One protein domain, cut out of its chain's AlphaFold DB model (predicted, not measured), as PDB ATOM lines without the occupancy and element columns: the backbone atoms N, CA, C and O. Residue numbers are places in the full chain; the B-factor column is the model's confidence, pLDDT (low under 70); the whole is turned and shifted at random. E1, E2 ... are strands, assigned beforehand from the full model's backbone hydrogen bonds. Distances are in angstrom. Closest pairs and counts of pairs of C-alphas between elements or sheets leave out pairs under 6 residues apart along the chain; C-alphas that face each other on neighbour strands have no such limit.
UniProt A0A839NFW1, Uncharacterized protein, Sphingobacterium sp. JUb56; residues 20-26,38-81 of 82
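Overview. This is residues 20 to 26 and 38 to 81 of the 82 residues of an uncharacterized protein of Sphingobacterium sp. JUb56 (UniProt A0A839NFW1). One sheet of four antiparallel strands, order E1, E6, E3, E2, has a small hairpin, E4 and E5, off one end of its strands, past the end of E3 and the start of E2, while the long strand E6 bends at residue 74 and its last residues run away from the sheet. The 51 printed residues hold six named strands, E1 to E6 along the chain, and no named helix: all strand. The whole is only just compact, close to loose, with a radius of gyration of the C-alphas of 11.6 A and spans of 31 by 29 by 24 A.

Along the chain. Find C-alpha 20 at (-52.238, 26.813, -17.218); from there E1, residues 20 to 24, runs 13.6 A. Next come E2, residues 39 to 43, 12.7 A; E3, residues 46 to 50, 12.6 A; E4, residues 54 to 56, 6.5 A; and E5, residues 60 to 62, 6.7 A. E6, residues 69 to 81, spans 22.7 A to C-alpha 81 at (-47.242, 51.694, -23.871).

Arrangement. Look at N 23 and O 70, 2.8 A, for E1 and E6; N 49 and O 71, 2.8 A, for E3 and E6; N 41 and O 48, 3.0 A, for the hairpin E2 and E3. The sheet is twisted, and E6 bends by 112 degrees at residue 74. In the hairpin E4 and E5, N 56 and O 60 are 2.8 A apart.

Size, cuts and confidence. Residues 27 to 37 are not printed; C-alphas 26 and 38 are 16.9 A apart across this cut. No printed residue is under 70 in pLDDT.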
ATOM      1  N   ILE A  20     -52.430  28.140 -17.813       97.62
ATOM      2  CA  ILE A  20     -52.238  26.813 -17.218       97.62
ATOM      3  C   ILE A  20     -51.922  26.949 -15.727       97.62
ATOM      4  O   ILE A  20     -52.405  26.165 -14.915       97.62
ATOM      5  N   LEU A  21     -51.112  27.946 -15.365       96.50
ATOM      6  CA  LEU A  21     -50.744  28.249 -13.986       96.50
ATOM      7  C   LEU A  21     -50.638  29.761 -13.817       96.50
ATOM      8  O   LEU A  21     -49.992  30.429 -14.620       96.50
ATOM      9  N   PHE A  22     -51.213  30.275 -12.739       95.81
ATOM     10  CA  PHE A  22     -50.946  31.616 -12.242       95.81
ATOM     11  C   PHE A  22     -50.688  31.506 -10.745       95.81
ATOM     12  O   PHE A  22     -51.536  31.019  -9.997       95.81
ATOM     13  N   ARG A  23     -49.500  31.918 -10.316       94.19
ATOM     14  CA  ARG A  23     -49.097  31.964  -8.916       94.19
ATOM     15  C   ARG A  23     -48.558  33.352  -8.640       94.19
ATOM     16  O   ARG A  23     -47.632  33.781  -9.316       94.19
ATOM     17  N   PHE A  24     -49.157  34.018  -7.665       91.44
ATOM     18  CA  PHE A  24     -48.699  35.289  -7.136       91.44
ATOM     19  C   PHE A  24     -48.928  35.267  -5.624       91.44
ATOM     20  O   PHE A  24     -50.073  35.256  -5.174       91.44
ATOM     21  N   ILE A  25     -47.847  35.147  -4.859       88.06
ATOM     22  CA  ILE A  25     -47.860  35.066  -3.401       88.06
ATOM     23  C   ILE A  25     -47.080  36.258  -2.876       88.06
ATOM     24  O   ILE A  25     -45.866  36.337  -3.030       88.06
ATOM     25  N   GLU A  26     -47.782  37.165  -2.214       81.19
ATOM     26  CA  GLU A  26     -47.181  38.303  -1.536       81.19
ATOM     27  C   GLU A  26     -47.511  38.190  -0.049       81.19
ATOM     28  O   GLU A  26     -48.664  37.988   0.330       81.19
ATOM     29  N   ALA A  38     -35.996  37.450 -14.480       91.06
ATOM     30  CA  ALA A  38     -37.131  36.696 -14.978       91.06
ATOM     31  C   ALA A  38     -36.634  35.621 -15.942       91.06
ATOM     32  O   ALA A  38     -35.846  35.897 -16.848       91.06
ATOM     33  N   LEU A  39     -37.096  34.392 -15.741       94.19
ATOM     34  CA  LEU A  39     -36.909  33.308 -16.687       94.19
ATOM     35  C   LEU A  39     -38.100  33.287 -17.645       94.19
ATOM     36  O   LEU A  39     -39.251  33.211 -17.215       94.19
ATOM     37  N   LEU A  40     -37.798  33.296 -18.941       94.75
ATOM     38  CA  LEU A  40     -38.758  33.081 -20.014       94.75
ATOM     39  C   LEU A  40     -38.363  31.829 -20.793       94.75
ATOM     40  O   LEU A  40     -37.320  31.807 -21.448       94.75
ATOM     41  N   THR A  41     -39.202  30.798 -20.747       95.44
ATOM     42  CA  THR A  41     -39.023  29.577 -21.545       95.44
ATOM     43  C   THR A  41     -40.278  29.259 -22.340       95.44
ATOM     44  O   THR A  41     -41.381  29.700 -22.021       95.44
ATOM     45  N   SER A  42     -40.104  28.485 -23.408       94.69
ATOM     46  CA  SER A  42     -41.204  27.960 -24.210       94.69
ATOM     47  C   SER A  42     -40.909  26.507 -24.546       94.69
ATOM     48  O   SER A  42     -40.032  26.223 -25.360       94.69
ATOM     49  N   GLU A  43     -41.657  25.588 -23.945       94.38
ATOM     50  CA  GLU A  43     -41.499  24.149 -24.154       94.38
ATOM     51  C   GLU A  43     -42.847  23.511 -24.479       94.38
ATOM     52  O   GLU A  43     -43.835  23.724 -23.782       94.38
ATOM     53  N   LYS A  44     -42.900  22.713 -25.556       94.50
ATOM     54  CA  LYS A  44     -44.103  21.958 -25.971       94.50
ATOM     55  C   LYS A  44     -45.379  22.820 -26.068       94.50
ATOM     56  O   LYS A  44     -46.471  22.362 -25.741       94.50
ATOM     57  N   GLY A  45     -45.240  24.071 -26.514       94.31
ATOM     58  CA  GLY A  45     -46.355  25.016 -26.655       94.31
ATOM     59  C   GLY A  45     -46.825  25.660 -25.344       94.31
ATOM     60  O   GLY A  45     -47.876  26.296 -25.329       94.31
ATOM     61  N   VAL A  46     -46.071  25.497 -24.254       97.31
ATOM     62  CA  VAL A  46     -46.294  26.184 -22.980       97.31
ATOM     63  C   VAL A  46     -45.196  27.215 -22.778       97.31
ATOM     64  O   VAL A  46     -44.017  26.872 -22.698       97.31
ATOM     65  N   VAL A  47     -45.598  28.475 -22.669       97.25
ATOM     66  CA  VAL A  47     -44.726  29.583 -22.293       97.25
ATOM     67  C   VAL A  47     -44.732  29.695 -20.775       97.25
ATOM     68  O   VAL A  47     -45.799  29.772 -20.162       97.25
ATOM     69  N   THR A  48     -43.549  29.687 -20.168       97.25
ATOM     70  CA  THR A  48     -43.365  29.875 -18.727       97.25
ATOM     71  C   THR A  48     -42.650  31.190 -18.481       97.25
ATOM     72  O   THR A  48     -41.551  31.409 -18.987       97.25
ATOM     73  N   PHE A  49     -43.281  32.035 -17.674       96.44
ATOM     74  CA  PHE A  49     -42.684  33.204 -17.052       96.44
ATOM     75  C   PHE A  49     -42.509  32.898 -15.570       96.44
ATOM     76  O   PHE A  49     -43.491  32.732 -14.847       96.44
ATOM     77  N   ASP A  50     -41.268  32.812 -15.121       94.88
ATOM     78  CA  ASP A  50     -40.936  32.750 -13.702       94.88
ATOM     79  C   ASP A  50     -40.224  34.049 -13.331       94.88
ATOM     80  O   ASP A  50     -39.103  34.293 -13.775       94.88
ATOM     81  N   PHE A  51     -40.904  34.903 -12.569       92.38
ATOM     82  CA  PHE A  51     -40.413  36.223 -12.169       92.38
ATOM     83  C   PHE A  51     -39.599  36.178 -10.866       92.38
ATOM     84  O   PHE A  51     -39.120  37.210 -10.401       92.38
ATOM     85  N   CYS A  52     -39.428  34.986 -10.281       91.25
ATOM     86  CA  CYS A  52     -38.529  34.720  -9.157       91.25
ATOM     87  C   CYS A  52     -37.765  33.393  -9.383       91.25
ATOM     88  O   CYS A  52     -37.879  32.463  -8.566       91.25
ATOM     89  N   PRO A  53     -37.009  33.269 -10.495       93.81
ATOM     90  CA  PRO A  53     -36.344  32.023 -10.859       93.81
ATOM     91  C   PRO A  53     -35.171  31.717  -9.918       93.81
ATOM     92  O   PRO A  53     -34.660  32.589  -9.215       93.81
ATOM     93  N   LEU A  54     -34.690  30.472  -9.941       92.69
ATOM     94  CA  LEU A  54     -33.432  30.121  -9.282       92.69
ATOM     95  C   LEU A  54     -32.261  30.675 -10.099       92.69
ATOM     96  O   LEU A  54     -32.155  30.396 -11.295       92.69
ATOM     97  N   VAL A  55     -31.369  31.417  -9.442       90.88
ATOM     98  CA  VAL A  55     -30.170  32.002 -10.055       90.88
ATOM     99  C   VAL A  55     -28.950  31.161  -9.680       90.88
ATOM    100  O   VAL A  55     -28.591  31.060  -8.507       90.88
ATOM    101  N   PHE A  56     -28.303  30.563 -10.677       88.12
ATOM    102  CA  PHE A  56     -27.078  29.787 -10.521       88.12
ATOM    103  C   PHE A  56     -25.905  30.516 -11.189       88.12
ATOM    104  O   PHE A  56     -25.912  30.805 -12.387       88.12
ATOM    105  N   GLY A  57     -24.860  30.810 -10.416       83.56
ATOM    106  CA  GLY A  57     -23.690  31.522 -10.932       83.56
ATOM    107  C   GLY A  57     -24.034  32.929 -11.436       83.56
ATOM    108  O   GLY A  57     -24.767  33.661 -10.777       83.56
ATOM    109  N   ARG A  58     -23.460  33.330 -12.580       76.06
ATOM    110  CA  ARG A  58     -23.629  34.691 -13.134       76.06
ATOM    111  C   ARG A  58     -24.747  34.830 -14.171       76.06
ATOM    112  O   ARG A  58     -25.135  35.957 -14.451       76.06
ATOM    113  N   SER A  59     -25.222  33.739 -14.767       78.75
ATOM    114  CA  SER A  59     -26.099  33.813 -15.948       78.75
ATOM    115  C   SER A  59     -27.150  32.715 -16.047       78.75
ATOM    116  O   SER A  59     -28.047  32.829 -16.880       78.75
ATOM    117  N   ASP A  60     -27.063  31.661 -15.235       88.62
ATOM    118  CA  ASP A  60     -27.911  30.493 -15.433       88.62
ATOM    119  C   ASP A  60     -29.178  30.631 -14.595       88.62
ATOM    120  O   ASP A  60     -29.147  30.594 -13.365       88.62
ATOM    121  N   LEU A  61     -30.306  30.784 -15.283       92.94
ATOM    122  CA  LEU A  61     -31.629  30.829 -14.673       92.94
ATOM    123  C   LEU A  61     -32.321  29.478 -14.843       92.94
ATOM    124  O   LEU A  61     -32.323  28.904 -15.934       92.94
ATOM    125  N   LYS A  62     -32.940  28.981 -13.773       93.12
ATOM    126  CA  LYS A  62     -33.799  27.791 -13.815       93.12
ATOM    127  C   LYS A  62     -35.155  28.083 -13.206       93.12
ATOM    128  O   LYS A  62     -35.285  28.940 -12.335       93.12
ATOM    129  N   GLU A  63     -36.158  27.350 -13.673       92.06
ATOM    130  CA  GLU A  63     -37.502  27.457 -13.123       92.06
ATOM    131  C   GLU A  63     -37.464  27.094 -11.632       92.06
ATOM    132  O   GLU A  63     -36.908  26.067 -11.242       92.06
ATOM    133  N   ASN A  64     -38.048  27.946 -10.795       92.62
ATOM    134  CA  ASN A  64     -38.219  27.705  -9.375       92.62
ATOM    135  C   ASN A  64     -39.615  27.122  -9.150       92.62
ATOM    136  O   ASN A  64     -40.606  27.844  -9.223       92.62
ATOM    137  N   GLU A  65     -39.743  25.825  -8.875       91.12
ATOM    138  CA  GLU A  65     -41.045  25.168  -8.651       91.12
ATOM    139  C   GLU A  65     -41.912  25.872  -7.594       91.12
ATOM    140  O   GLU A  65     -43.132  25.937  -7.746       91.12
ATOM    141  N   ASN A  66     -41.273  26.491  -6.598       90.56
ATOM    142  CA  ASN A  66     -41.919  27.200  -5.496       90.56
ATOM    143  C   ASN A  66     -41.944  28.723  -5.672       90.56
ATOM    144  O   ASN A  66     -42.201  29.423  -4.698       90.56
ATOM    145  N   SER A  67     -41.682  29.228  -6.880       90.31
ATOM    146  CA  SER A  67     -41.671  30.661  -7.181       90.31
ATOM    147  C   SER A  67     -42.927  31.363  -6.675       90.31
ATOM    148  O   SER A  67     -44.048  30.909  -6.920       90.31
ATOM    149  N   ASP A  68     -42.734  32.486  -5.991       89.69
ATOM    150  CA  ASP A  68     -43.828  33.307  -5.484       89.69
ATOM    151  C   ASP A  68     -44.550  34.044  -6.614       89.69
ATOM    152  O   ASP A  68     -45.737  34.329  -6.476       89.69
ATOM    153  N   PHE A  69     -43.898  34.257  -7.764       92.81
ATOM    154  CA  PHE A  69     -44.532  34.836  -8.943       92.81
ATOM    155  C   PHE A  69     -44.198  34.066 -10.226       92.81
ATOM    156  O   PHE A  69     -43.113  34.186 -10.798       92.81
ATOM    157  N   LYS A  70     -45.169  33.284 -10.712       95.38
ATOM    158  CA  LYS A  70     -45.033  32.453 -11.914       95.38
ATOM    159  C   LYS A  70     -46.320  32.399 -12.728       95.38
ATOM    160  O   LYS A  70     -47.406  32.198 -12.186       95.38
ATOM    161  N   ILE A  71     -46.178  32.477 -14.046       97.50
ATOM    162  CA  ILE A  71     -47.260  32.310 -15.015       97.50
ATOM    163  C   ILE A  71     -46.857  31.240 -16.032       97.50
ATOM    164  O   ILE A  71     -45.771  31.295 -16.603       97.50
ATOM    165  N   LYS A  72     -47.737  30.270 -16.286       97.88
ATOM    166  CA  LYS A  72     -47.652  29.366 -17.440       97.88
ATOM    167  C   LYS A  72     -48.886  29.547 -18.302       97.88
ATOM    168  O   LYS A  72     -50.003  29.501 -17.789       97.88
ATOM    169  N   CYS A  73     -48.703  29.725 -19.600       98.12
ATOM    170  CA  CYS A  73     -49.781  29.991 -20.550       98.12
ATOM    171  C   CYS A  73     -49.443  29.405 -21.922       98.12
ATOM    172  O   CYS A  73     -48.294  29.043 -22.177       98.12
ATOM    173  N   ARG A  74     -50.416  29.321 -22.834       97.81
ATOM    174  CA  ARG A  74     -50.125  28.923 -24.228       97.81
ATOM    175  C   ARG A  74     -49.888  30.109 -25.154       97.81
ATOM    176  O   ARG A  74     -49.275  29.942 -26.203       97.81
ATOM    177  N   LYS A  75     -50.365  31.297 -24.779       97.00
ATOM    178  CA  LYS A  75     -50.260  32.510 -25.592       97.00
ATOM    179  C   LYS A  75     -49.919  33.711 -24.721       97.00
ATOM    180  O   LYS A  75     -50.453  33.862 -23.623       97.00
ATOM    181  N   VAL A  76     -49.042  34.565 -25.239       95.94
ATOM    182  CA  VAL A  76     -48.683  35.846 -24.633       95.94
ATOM    183  C   VAL A  76     -48.746  36.940 -25.695       95.94
ATOM    184  O   VAL A  76     -48.198  36.795 -26.785       95.94
ATOM    185  N   GLY A  77     -49.446  38.022 -25.382       95.44
ATOM    186  CA  GLY A  77     -49.460  39.265 -26.139       95.44
ATOM    187  C   GLY A  77     -48.541  40.292 -25.485       95.44
ATOM    188  O   GLY A  77     -48.453  40.359 -24.260       95.44
ATOM    189  N   TYR A  78     -47.884  41.102 -26.307       93.81
ATOM    190  CA  TYR A  78     -47.008  42.192 -25.885       93.81
ATOM    191  C   TYR A  78     -47.448  43.483 -26.573       93.81
ATOM    192  O   TYR A  78     -47.660  43.501 -27.786       93.81
ATOM    193  N   VAL A  79     -47.569  44.559 -25.799       95.25
ATOM    194  CA  VAL A  79     -47.849  45.907 -26.303       95.25
ATOM    195  C   VAL A  79     -46.962  46.899 -25.563       95.25
ATOM    196  O   VAL A  79     -47.015  46.970 -24.339       95.25
ATOM    197  N   GLN A  80     -46.183  47.694 -26.292       91.25
ATOM    198  CA  GLN A  80     -45.457  48.823 -25.713       91.25
ATOM    199  C   GLN A  80     -46.432  49.984 -25.463       91.25
ATOM    200  O   GLN A  80     -47.186  50.369 -26.363       91.25
ATOM    201  N   ILE A  81     -46.441  50.524 -24.245       92.62
ATOM    202  CA  ILE A  81     -47.242  51.694 -23.871       92.62
ATOM    203  C   ILE A  81     -46.373  52.941 -24.063       92.62
ATOM    204  O   ILE A  81     -45.242  52.983 -23.581       92.62
TER     205      ILE A  81